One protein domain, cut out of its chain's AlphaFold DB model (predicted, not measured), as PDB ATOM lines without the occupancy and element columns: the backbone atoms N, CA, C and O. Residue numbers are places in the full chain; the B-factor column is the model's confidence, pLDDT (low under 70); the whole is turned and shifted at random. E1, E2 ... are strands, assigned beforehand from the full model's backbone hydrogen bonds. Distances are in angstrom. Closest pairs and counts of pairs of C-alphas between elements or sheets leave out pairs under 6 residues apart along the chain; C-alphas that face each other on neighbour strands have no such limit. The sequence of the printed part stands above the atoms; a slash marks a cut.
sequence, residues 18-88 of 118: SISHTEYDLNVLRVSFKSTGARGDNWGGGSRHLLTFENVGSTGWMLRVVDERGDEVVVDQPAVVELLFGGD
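What this domain is: This is residues 18 to 88 of the 118 residues of an uncharacterized protein of Candidatus Geothermarchaeota archaeon ex4572_27 (UniProt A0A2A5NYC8). A flat wall of four strands, E1-E2-E3-E6, has a separate hairpin, E4 and E5, reaching away beyond its E6 edge. The 71 printed residues hold six named strands, E1 to E6 along the chain, and no named helix; both sheets are antiparallel, the class all strand. The whole is loose, radius of gyration of the C-alphas 15.4 A, spanning 46 by 35 by 13 A.

Where its parts are: E1, residues 18 to 24, begins at C-alpha (402.861, -203.164, 19.024). E2 is 28 to 35, 23.6 A; E3 49 to 57, 25.0 A; E6 80 to 85, ending at (404.834, -188.794, 17.021). E4 is 62 to 66 and E5 72 to 76.

How they stand to each other: E1, E2 and E3 form a meander, each strand the antiparallel neighbour of the one before: N 21 and O 31 are 2.8 A apart, N 32 and O 52 2.9 A. Edge strand E6 neighbours E3, N 53 to O 81 at 2.8 A. In the hairpin E4 and E5, N 63 and O 75 are 2.9 A apart. The closest C-alphas of E4 and E6, Leu 63 and Val 81, are 8.0 A apart.

The domain as a whole: The farthest C-alphas, Leu 26 and Asn 42, are 48.1 A apart. The printed part has no cut. The link E2 to E3 is long; residues 37 to 46 have pLDDT under 70.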
ATOM      1  N   SER A  18     404.305-203.387  19.033       85.38
ATOM      2  CA  SER A  18     402.861-203.164  19.024       85.38
ATOM      3  C   SER A  18     402.287-203.704  20.323       85.38
ATOM      4  O   SER A  18     402.410-204.892  20.603       85.38
ATOM      5  N   ILE A  19     401.675-202.832  21.112       87.75
ATOM      6  CA  ILE A  19     401.027-203.169  22.379       87.75
ATOM      7  C   ILE A  19     399.592-202.666  22.295       87.75
ATOM      8  O   ILE A  19     399.352-201.554  21.834       87.75
ATOM      9  N   SER A  20     398.632-203.463  22.745       83.56
ATOM     10  CA  SER A  20     397.236-203.050  22.867       83.56
ATOM     11  C   SER A  20     396.681-203.511  24.203       83.56
ATOM     12  O   SER A  20     396.853-204.673  24.563       83.56
ATOM     13  N   HIS A  21     395.987-202.618  24.897       87.62
ATOM     14  CA  HIS A  21     395.260-202.898  26.129       87.62
ATOM     15  C   HIS A  21     393.794-202.517  25.939       87.62
ATOM     16  O   HIS A  21     393.492-201.518  25.287       87.62
ATOM     17  N   THR A  22     392.880-203.318  26.478       83.94
ATOM     18  CA  THR A  22     391.451-202.986  26.519       83.94
ATOM     19  C   THR A  22     391.010-203.041  27.966       83.94
ATOM     20  O   THR A  22     391.155-204.083  28.602       83.94
ATOM     21  N   GLU A  23     390.498-201.922  28.468       85.25
ATOM     22  CA  GLU A  23     389.937-201.841  29.812       85.25
ATOM     23  C   GLU A  23     388.422-202.032  29.739       85.25
ATOM     24  O   GLU A  23     387.770-201.474  28.850       85.25
ATOM     25  N   TYR A  24     387.886-202.824  30.667       78.75
ATOM     26  CA  TYR A  24     386.468-203.157  30.739       78.75
ATOM     27  C   TYR A  24     385.895-202.706  32.083       78.75
ATOM     28  O   TYR A  24     386.271-203.222  33.131       78.75
ATOM     29  N   ASP A  25     384.941-201.786  32.024       78.69
ATOM     30  CA  ASP A  25     384.025-201.432  33.111       78.69
ATOM     31  C   ASP A  25     382.604-201.354  32.505       78.69
ATOM     32  O   ASP A  25     382.301-202.051  31.533       78.69
ATOM     33  N   LEU A  26     381.733-200.459  32.982       80.25
ATOM     34  CA  LEU A  26     380.525-200.038  32.258       80.25
ATOM     35  C   LEU A  26     380.832-199.475  30.854       80.25
ATOM     36  O   LEU A  26     379.939-199.410  30.009       80.25
ATOM     37  N   ASN A  27     382.091-199.096  30.607       85.44
ATOM     38  CA  ASN A  27     382.608-198.612  29.333       85.44
ATOM     39  C   ASN A  27     383.769-199.500  28.855       85.44
ATOM     40  O   ASN A  27     384.476-200.099  29.665       85.44
ATOM     41  N   VAL A  28     383.995-199.539  27.541       85.50
ATOM     42  CA  VAL A  28     385.093-200.275  26.906       85.50
ATOM     43  C   VAL A  28     385.941-199.313  26.085       85.50
ATOM     44  O   VAL A  28     385.513-198.806  25.042       85.50
ATOM     45  N   LEU A  29     387.168-199.092  26.552       88.31
ATOM     46  CA  LEU A  29     388.165-198.271  25.876       88.31
ATOM     47  C   LEU A  29     389.365-199.142  25.516       88.31
ATOM     48  O   LEU A  29     390.003-199.742  26.384       88.31
ATOM     49  N   ARG A  30     389.699-199.178  24.226       91.44
ATOM     50  CA  ARG A  30     390.930-199.802  23.749       91.44
ATOM     51  C   ARG A  30     391.981-198.732  23.510       91.44
ATOM     52  O   ARG A  30     391.733-197.744  22.825       91.44
ATOM     53  N   VAL A  31     393.175-198.957  24.044       92.19
ATOM     54  CA  VAL A  31     394.349-198.122  23.795       92.19
ATOM     55  C   VAL A  31     395.433-198.989  23.179       92.19
ATOM     56  O   VAL A  31     395.750-200.060  23.696       92.19
ATOM     57  N   SER A  32     396.014-198.545  22.071       91.62
ATOM     58  CA  SER A  32     397.134-199.243  21.446       91.62
ATOM     59  C   SER A  32     398.292-198.310  21.138       91.62
ATOM     60  O   SER A  32     398.109-197.129  20.857       91.62
ATOM     61  N   PHE A  33     399.496-198.856  21.220       90.50
ATOM     62  CA  PHE A  33     400.745-198.182  20.938       90.50
ATOM     63  C   PHE A  33     401.521-198.987  19.903       90.50
ATOM     64  O   PHE A  33     401.779-200.175  20.105       90.50
ATOM     65  N   LYS A  34     401.928-198.335  18.816       87.81
ATOM     66  CA  LYS A  34     402.822-198.908  17.808       87.81
ATOM     67  C   LYS A  34     404.071-198.051  17.682       87.81
ATOM     68  O   LYS A  34     403.976-196.830  17.632       87.81
ATOM     69  N   SER A  35     405.232-198.682  17.573       86.50
ATOM     70  CA  SER A  35     406.505-198.022  17.295       86.50
ATOM     71  C   SER A  35     407.214-198.728  16.152       86.50
ATOM     72  O   SER A  35     407.235-199.956  16.101       86.50
ATOM     73  N   THR A  36     407.836-197.972  15.252       79.69
ATOM     74  CA  THR A  36     408.642-198.549  14.164       79.69
ATOM     75  C   THR A  36     409.995-199.087  14.634       79.69
ATOM     76  O   THR A  36     410.728-199.639  13.814       79.69
ATOM     77  N   GLY A  37     410.355-198.896  15.910       66.69
ATOM     78  CA  GLY A  37     411.710-199.124  16.408       66.69
ATOM     79  C   GLY A  37     412.707-198.096  15.854       66.69
ATOM     80  O   GLY A  37     412.376-197.300  14.968       66.69
ATOM     81  N   ALA A  38     413.928-198.071  16.397       62.91
ATOM     82  CA  ALA A  38     414.970-197.159  15.926       62.91
ATOM     83  C   ALA A  38     415.335-197.487  14.471       62.91
ATOM     84  O   ALA A  38     415.861-198.564  14.190       62.91
ATOM     85  N   ARG A  39     415.056-196.564  13.548       59.28
ATOM     86  CA  ARG A  39     415.495-196.668  12.156       59.28
ATOM     87  C   ARG A  39     416.792-195.881  11.988       59.28
ATOM     88  O   ARG A  39     416.855-194.694  12.294       59.28
ATOM     89  N   GLY A  40     417.851-196.598  11.622       48.31
ATOM     90  CA  GLY A  40     419.204-196.072  11.452       48.31
ATOM     91  C   GLY A  40     419.489-195.669  10.009       48.31
ATOM     92  O   GLY A  40     420.427-196.185   9.413       48.31
ATOM     93  N   ASP A  41     418.667-194.804   9.425       46.25
ATOM     94  CA  ASP A  41     418.803-194.333   8.050       46.25
ATOM     95  C   ASP A  41     418.951-192.802   7.959       46.25
ATOM     96  O   ASP A  41     418.449-192.030   8.780       46.25
ATOM     97  N   ASN A  42     419.712-192.376   6.941       46.88
ATOM     98  CA  ASN A  42     420.310-191.045   6.722       46.88
ATOM     99  C   ASN A  42     419.313-189.880   6.498       46.88
ATOM    100  O   ASN A  42     419.700-188.828   5.998       46.88
ATOM    101  N   TRP A  43     418.044-190.046   6.878       39.56
ATOM    102  CA  TRP A  43     416.952-189.073   6.735       39.56
ATOM    103  C   TRP A  43     416.323-188.693   8.088       39.56
ATOM    104  O   TRP A  43     415.115-188.496   8.198       39.56
ATOM    105  N   GLY A  44     417.147-188.575   9.134       46.94
ATOM    106  CA  GLY A  44     416.722-188.027  10.429       46.94
ATOM    107  C   GLY A  44     416.443-189.043  11.540       46.94
ATOM    108  O   GLY A  44     415.774-188.681  12.501       46.94
ATOM    109  N   GLY A  45     416.960-190.275  11.432       50.06
ATOM    110  CA  GLY A  45     417.358-191.150  12.550       50.06
ATOM    111  C   GLY A  45     416.477-191.181  13.809       50.06
ATOM    112  O   GLY A  45     416.999-191.041  14.914       50.06
ATOM    113  N   GLY A  46     415.161-191.356  13.670       63.44
ATOM    114  CA  GLY A  46     414.226-191.417  14.797       63.44
ATOM    115  C   GLY A  46     413.123-192.447  14.573       63.44
ATOM    116  O   GLY A  46     412.728-192.710  13.436       63.44
ATOM    117  N   SER A  47     412.629-193.060  15.651       74.00
ATOM    118  CA  SER A  47     411.487-193.969  15.548       74.00
ATOM    119  C   SER A  47     410.168-193.194  15.460       74.00
ATOM    120  O   SER A  47     410.043-192.098  16.004       74.00
ATOM    121  N   ARG A  48     409.186-193.739  14.736       83.81
ATOM    122  CA  ARG A  48     407.830-193.181  14.668       83.81
ATOM    123  C   ARG A  48     406.935-193.935  15.630       83.81
ATOM    124  O   ARG A  48     407.041-195.161  15.724       83.81
ATOM    125  N   HIS A  49     406.038-193.211  16.288       87.31
ATOM    126  CA  HIS A  49     405.132-193.781  17.280       87.31
ATOM    127  C   HIS A  49     403.689-193.396  16.991       87.31
ATOM    128  O   HIS A  49     403.415-192.238  16.699       87.31
ATOM    129  N   LEU A  50     402.778-194.352  17.109       89.62
ATOM    130  CA  LEU A  50     401.342-194.167  16.963       89.62
ATOM    131  C   LEU A  50     400.668-194.569  18.273       89.62
ATOM    132  O   LEU A  50     400.863-195.692  18.737       89.62
ATOM    133  N   LEU A  51     399.892-193.661  18.854       92.81
ATOM    134  CA  LEU A  51     399.017-193.931  19.989       92.81
ATOM    135  C   LEU A  51     397.570-193.827  19.514       92.81
ATOM    136  O   LEU A  51     397.148-192.763  19.066       92.81
ATOM    137  N   THR A  52     396.824-194.918  19.624       93.62
ATOM    138  CA  THR A  52     395.431-195.003  19.184       93.62
ATOM    139  C   THR A  52     394.530-195.224  20.388       93.62
ATOM    140  O   THR A  52     394.790-196.115  21.197       93.62
ATOM    141  N   PHE A  53     393.455-194.449  20.475       93.81
ATOM    142  CA  PHE A  53     392.350-194.630  21.407       93.81
ATOM    143  C   PHE A  53     391.102-194.994  20.605       93.81
ATOM    144  O   PHE A  53     390.754-194.288  19.665       93.81
ATOM    145  N   GLU A  54     390.427-196.074  20.968       93.81
ATOM    146  CA  GLU A  54     389.240-196.577  20.278       93.81
ATOM    147  C   GLU A  54     388.115-196.788  21.295       93.81
ATOM    148  O   GLU A  54     388.272-197.522  22.276       93.81
ATOM    149  N   ASN A  55     386.977-196.136  21.054       90.75
ATOM    150  CA  ASN A  55     385.764-196.328  21.837       90.75
ATOM    151  C   ASN A  55     385.048-197.587  21.343       90.75
ATOM    152  O   ASN A  55     384.284-197.549  20.379       90.75
ATOM    153  N   VAL A  56     385.328-198.712  21.997       86.56
ATOM    154  CA  VAL A  56     384.770-200.022  21.630       86.56
ATOM    155  C   VAL A  56     383.374-200.214  22.237       86.56
ATOM    156  O   VAL A  56     382.591-201.024  21.744       86.56
ATOM    157  N   GLY A  57     383.022-199.450  23.275       82.00
ATOM    158  CA  GLY A  57     381.686-199.476  23.860       82.00
ATOM    159  C   GLY A  57     381.458-198.372  24.887       82.00
ATOM    160  O   GLY A  57     382.193-198.269  25.864       82.00
ATOM    161  N   SER A  58     380.401-197.584  24.689       78.56
ATOM    162  CA  SER A  58     379.789-196.679  25.679       78.56
ATOM    163  C   SER A  58     380.686-195.622  26.347       78.56
ATOM    164  O   SER A  58     380.216-194.917  27.236       78.56
ATOM    165  N   THR A  59     381.938-195.420  25.914       81.56
ATOM    166  CA  THR A  59     382.787-194.355  26.471       81.56
ATOM    167  C   THR A  59     382.318-193.000  25.946       81.56
ATOM    168  O   THR A  59     382.554-192.664  24.790       81.56
ATOM    169  N   GLY A  60     381.653-192.206  26.784       87.00
ATOM    170  CA  GLY A  60     381.270-190.840  26.431       87.00
ATOM    171  C   GLY A  60     382.486-189.913  26.400       87.00
ATOM    172  O   GLY A  60     383.080-189.645  27.443       87.00
ATOM    173  N   TRP A  61     382.854-189.404  25.223       90.94
ATOM    174  CA  TRP A  61     383.998-188.493  25.070       90.94
ATOM    175  C   TRP A  61     383.869-187.549  23.869       90.94
ATOM    176  O   TRP A  61     383.091-187.785  22.948       90.94
ATOM    177  N   MET A  62     384.649-186.470  23.890       94.12
ATOM    178  CA  MET A  62     384.713-185.459  22.837       94.12
ATOM    179  C   MET A  62     386.179-185.155  22.539       94.12
ATOM    180  O   MET A  62     386.980-184.991  23.463       94.12
ATOM    181  N   LEU A  63     386.524-185.060  21.257       94.69
ATOM    182  CA  LEU A  63     387.838-184.605  20.820       94.69
ATOM    183  C   LEU A  63     387.744-183.139  20.413       94.69
ATOM    184  O   LEU A  63     386.966-182.786  19.534       94.69
ATOM    185  N   ARG A  64     388.581-182.304  21.024       96.06
ATOM    186  CA  ARG A  64     388.778-180.908  20.641       96.06
ATOM    187  C   ARG A  64     390.223-180.721  20.199       96.06
ATOM    188  O   ARG A  64     391.136-180.982  20.981       96.06
ATOM    189  N   VAL A  65     390.420-180.266  18.968       95.56
ATOM    190  CA  VAL A  65     391.729-179.925  18.402       95.56
ATOM    191  C   VAL A  65     391.723-178.440  18.084       95.56
ATOM    192  O   VAL A  65     390.821-177.966  17.402       95.56
ATOM    193  N   VAL A  66     392.720-177.722  18.589       96.06
ATOM    194  CA  VAL A  66     392.958-176.314  18.261       96.06
ATOM    195  C   VAL A  66     394.342-176.234  17.644       96.06
ATOM    196  O   VAL A  66     395.303-176.720  18.247       96.06
ATOM    197  N   ASP A  67     394.436-175.695  16.435       94.56
ATOM    198  CA  ASP A  67     395.709-175.565  15.736       94.56
ATOM    199  C   ASP A  67     396.493-174.311  16.173       94.56
ATOM    200  O   ASP A  67     396.058-173.528  17.020       94.56
ATOM    201  N   GLU A  68     397.679-174.109  15.598       94.38
ATOM    202  CA  GLU A  68     398.541-172.962  15.925       94.38
ATOM    203  C   GLU A  68     397.957-171.606  15.493       94.38
ATOM    204  O   GLU A  68     398.401-170.562  15.974       94.38
ATOM    205  N   ARG A  69     396.974-171.606  14.589       96.31
ATOM    206  CA  ARG A  69     396.258-170.410  14.131       96.31
ATOM    207  C   ARG A  69     395.041-170.108  15.003       96.31
ATOM    208  O   ARG A  69     394.483-169.019  14.895       96.31
ATOM    209  N   GLY A  70     394.677-171.031  15.893       95.00
ATOM    210  CA  GLY A  70     393.486-170.959  16.727       95.00
ATOM    211  C   GLY A  70     392.241-171.539  16.057       95.00
ATOM    212  O   GLY A  70     391.157-171.406  16.623       95.00
ATOM    213  N   ASP A  71     392.378-172.178  14.891       96.44
ATOM    214  CA  ASP A  71     391.274-172.868  14.238       96.44
ATOM    215  C   ASP A  71     390.916-174.120  15.043       96.44
ATOM    216  O   ASP A  71     391.783-174.889  15.472       96.44
ATOM    217  N   GLU A  72     389.619-174.312  15.268       97.19
ATOM    218  CA  GLU A  72     389.103-175.347  16.155       97.19
ATOM    219  C   GLU A  72     388.284-176.390  15.393       97.19
ATOM    220  O   GLU A  72     387.370-176.068  14.631       97.19
ATOM    221  N   VAL A  73     388.572-177.659  15.676       96.94
ATOM    222  CA  VAL A  73     387.768-178.804  15.259       96.94
ATOM    223  C   VAL A  73     387.296-179.545  16.501       96.94
ATOM    224  O   VAL A  73     388.100-179.973  17.333       96.94
ATOM    225  N   VAL A  74     385.981-179.727  16.605       96.81
ATOM    226  CA  VAL A  74     385.348-180.533  17.650       96.81
ATOM    227  C   VAL A  74     384.664-181.729  17.013       96.81
ATOM    228  O   VAL A  74     383.861-181.581  16.093       96.81
ATOM    229  N   VAL A  75     384.973-182.914  17.524       95.50
ATOM    230  CA  VAL A  75     384.327-184.168  17.146       95.50
ATOM    231  C   VAL A  75     383.639-184.726  18.383       95.50
ATOM    232  O   VAL A  75     384.299-185.054  19.373       95.50
ATOM    233  N   ASP A  76     382.313-184.814  18.328       95.19
ATOM    234  CA  ASP A  76     381.522-185.492  19.352       95.19
ATOM    235  C   ASP A  76     381.526-187.003  19.105       95.19
ATOM    236  O   ASP A  76     381.388-187.451  17.966       95.19
ATOM    237  N   GLN A  77     381.721-187.776  20.173       92.12
ATOM    238  CA  GLN A  77     381.800-189.239  20.160       92.12
ATOM    239  C   GLN A  77     382.702-189.819  19.049       92.12
ATOM    240  O   GLN A  77     382.248-190.662  18.269       92.12
ATOM    241  N   PRO A  78     383.987-189.419  18.944       93.69
ATOM    242  CA  PRO A  78     384.873-190.005  17.945       93.69
ATOM    243  C   PRO A  78     385.000-191.520  18.168       93.69
ATOM    244  O   PRO A  78     385.167-191.979  19.295       93.69
ATOM    245  N   ALA A  79     384.936-192.314  17.099       91.88
ATOM    246  CA  ALA A  79     385.128-193.763  17.213       91.88
ATOM    247  C   ALA A  79     386.596-194.109  17.517       91.88
ATOM    248  O   ALA A  79     386.886-194.969  18.347       91.88
ATOM    249  N   VAL A  80     387.520-193.403  16.859       93.56
ATOM    250  CA  VAL A  80     388.965-193.613  16.964       93.56
ATOM    251  C   VAL A  80     389.681-192.262  16.982       93.56
ATOM    252  O   VAL A  80     389.351-191.373  16.197       93.56
ATOM    253  N   VAL A  81     390.673-192.121  17.860       94.69
ATOM    254  CA  VAL A  81     391.602-190.985  17.913       94.69
ATOM    255  C   VAL A  81     393.026-191.509  17.793       94.69
ATOM    256  O   VAL A  81     393.433-192.379  18.559       94.69
ATOM    257  N   GLU A  82     393.795-190.955  16.862       93.75
ATOM    258  CA  GLU A  82     395.175-191.360  16.596       93.75
ATOM    259  C   GLU A  82     396.136-190.186  16.758       93.75
ATOM    260  O   GLU A  82     395.932-189.112  16.196       93.75
ATOM    261  N   LEU A  83     397.209-190.400  17.519       91.06
ATOM    262  CA  LEU A  83     398.286-189.436  17.720       91.06
ATOM    263  C   LEU A  83     399.589-190.004  17.158       91.06
ATOM    264  O   LEU A  83     400.079-191.036  17.625       91.06
ATOM    265  N   LEU A  84     400.155-189.314  16.170       90.25
ATOM    266  CA  LEU A  84     401.414-189.679  15.527       90.25
ATOM    267  C   LEU A  84     402.560-188.817  16.067       90.25
ATOM    268  O   LEU A  84     402.503-187.591  16.013       90.25
ATOM    269  N   PHE A  85     403.634-189.458  16.523       85.19
ATOM    270  CA  PHE A  85     404.834-188.794  17.021       85.19
ATOM    271  C   PHE A  85     406.033-189.082  16.129       85.19
ATOM    272  O   PHE A  85     406.299-190.224  15.740       85.19
ATOM    273  N   GLY A  86     406.770-188.014  15.829       79.56
ATOM    274  CA  GLY A  86     407.904-188.054  14.921       79.56
ATOM    275  C   GLY A  86     409.170-188.678  15.508       79.56
ATOM    276  O   GLY A  86     410.019-189.117  14.736       79.56
ATOM    277  N   GLY A  87     409.314-188.736  16.827       81.75
ATOM    278  CA  GLY A  87     410.555-189.181  17.439       81.75
ATOM    279  C   GLY A  87     410.412-189.580  18.900       81.75
ATOM    280  O   GLY A  87     409.370-189.443  19.550       81.75
ATOM    281  N   ASP A  88     411.516-190.093  19.433       84.25
ATOM    282  CA  ASP A  88     411.596-190.568  20.813       84.25
ATOM    283  C   ASP A  88     411.522-189.415  21.819       84.25
ATOM    284  O   ASP A  88     411.116-189.609  22.965       84.25
TER     285      ASP A  88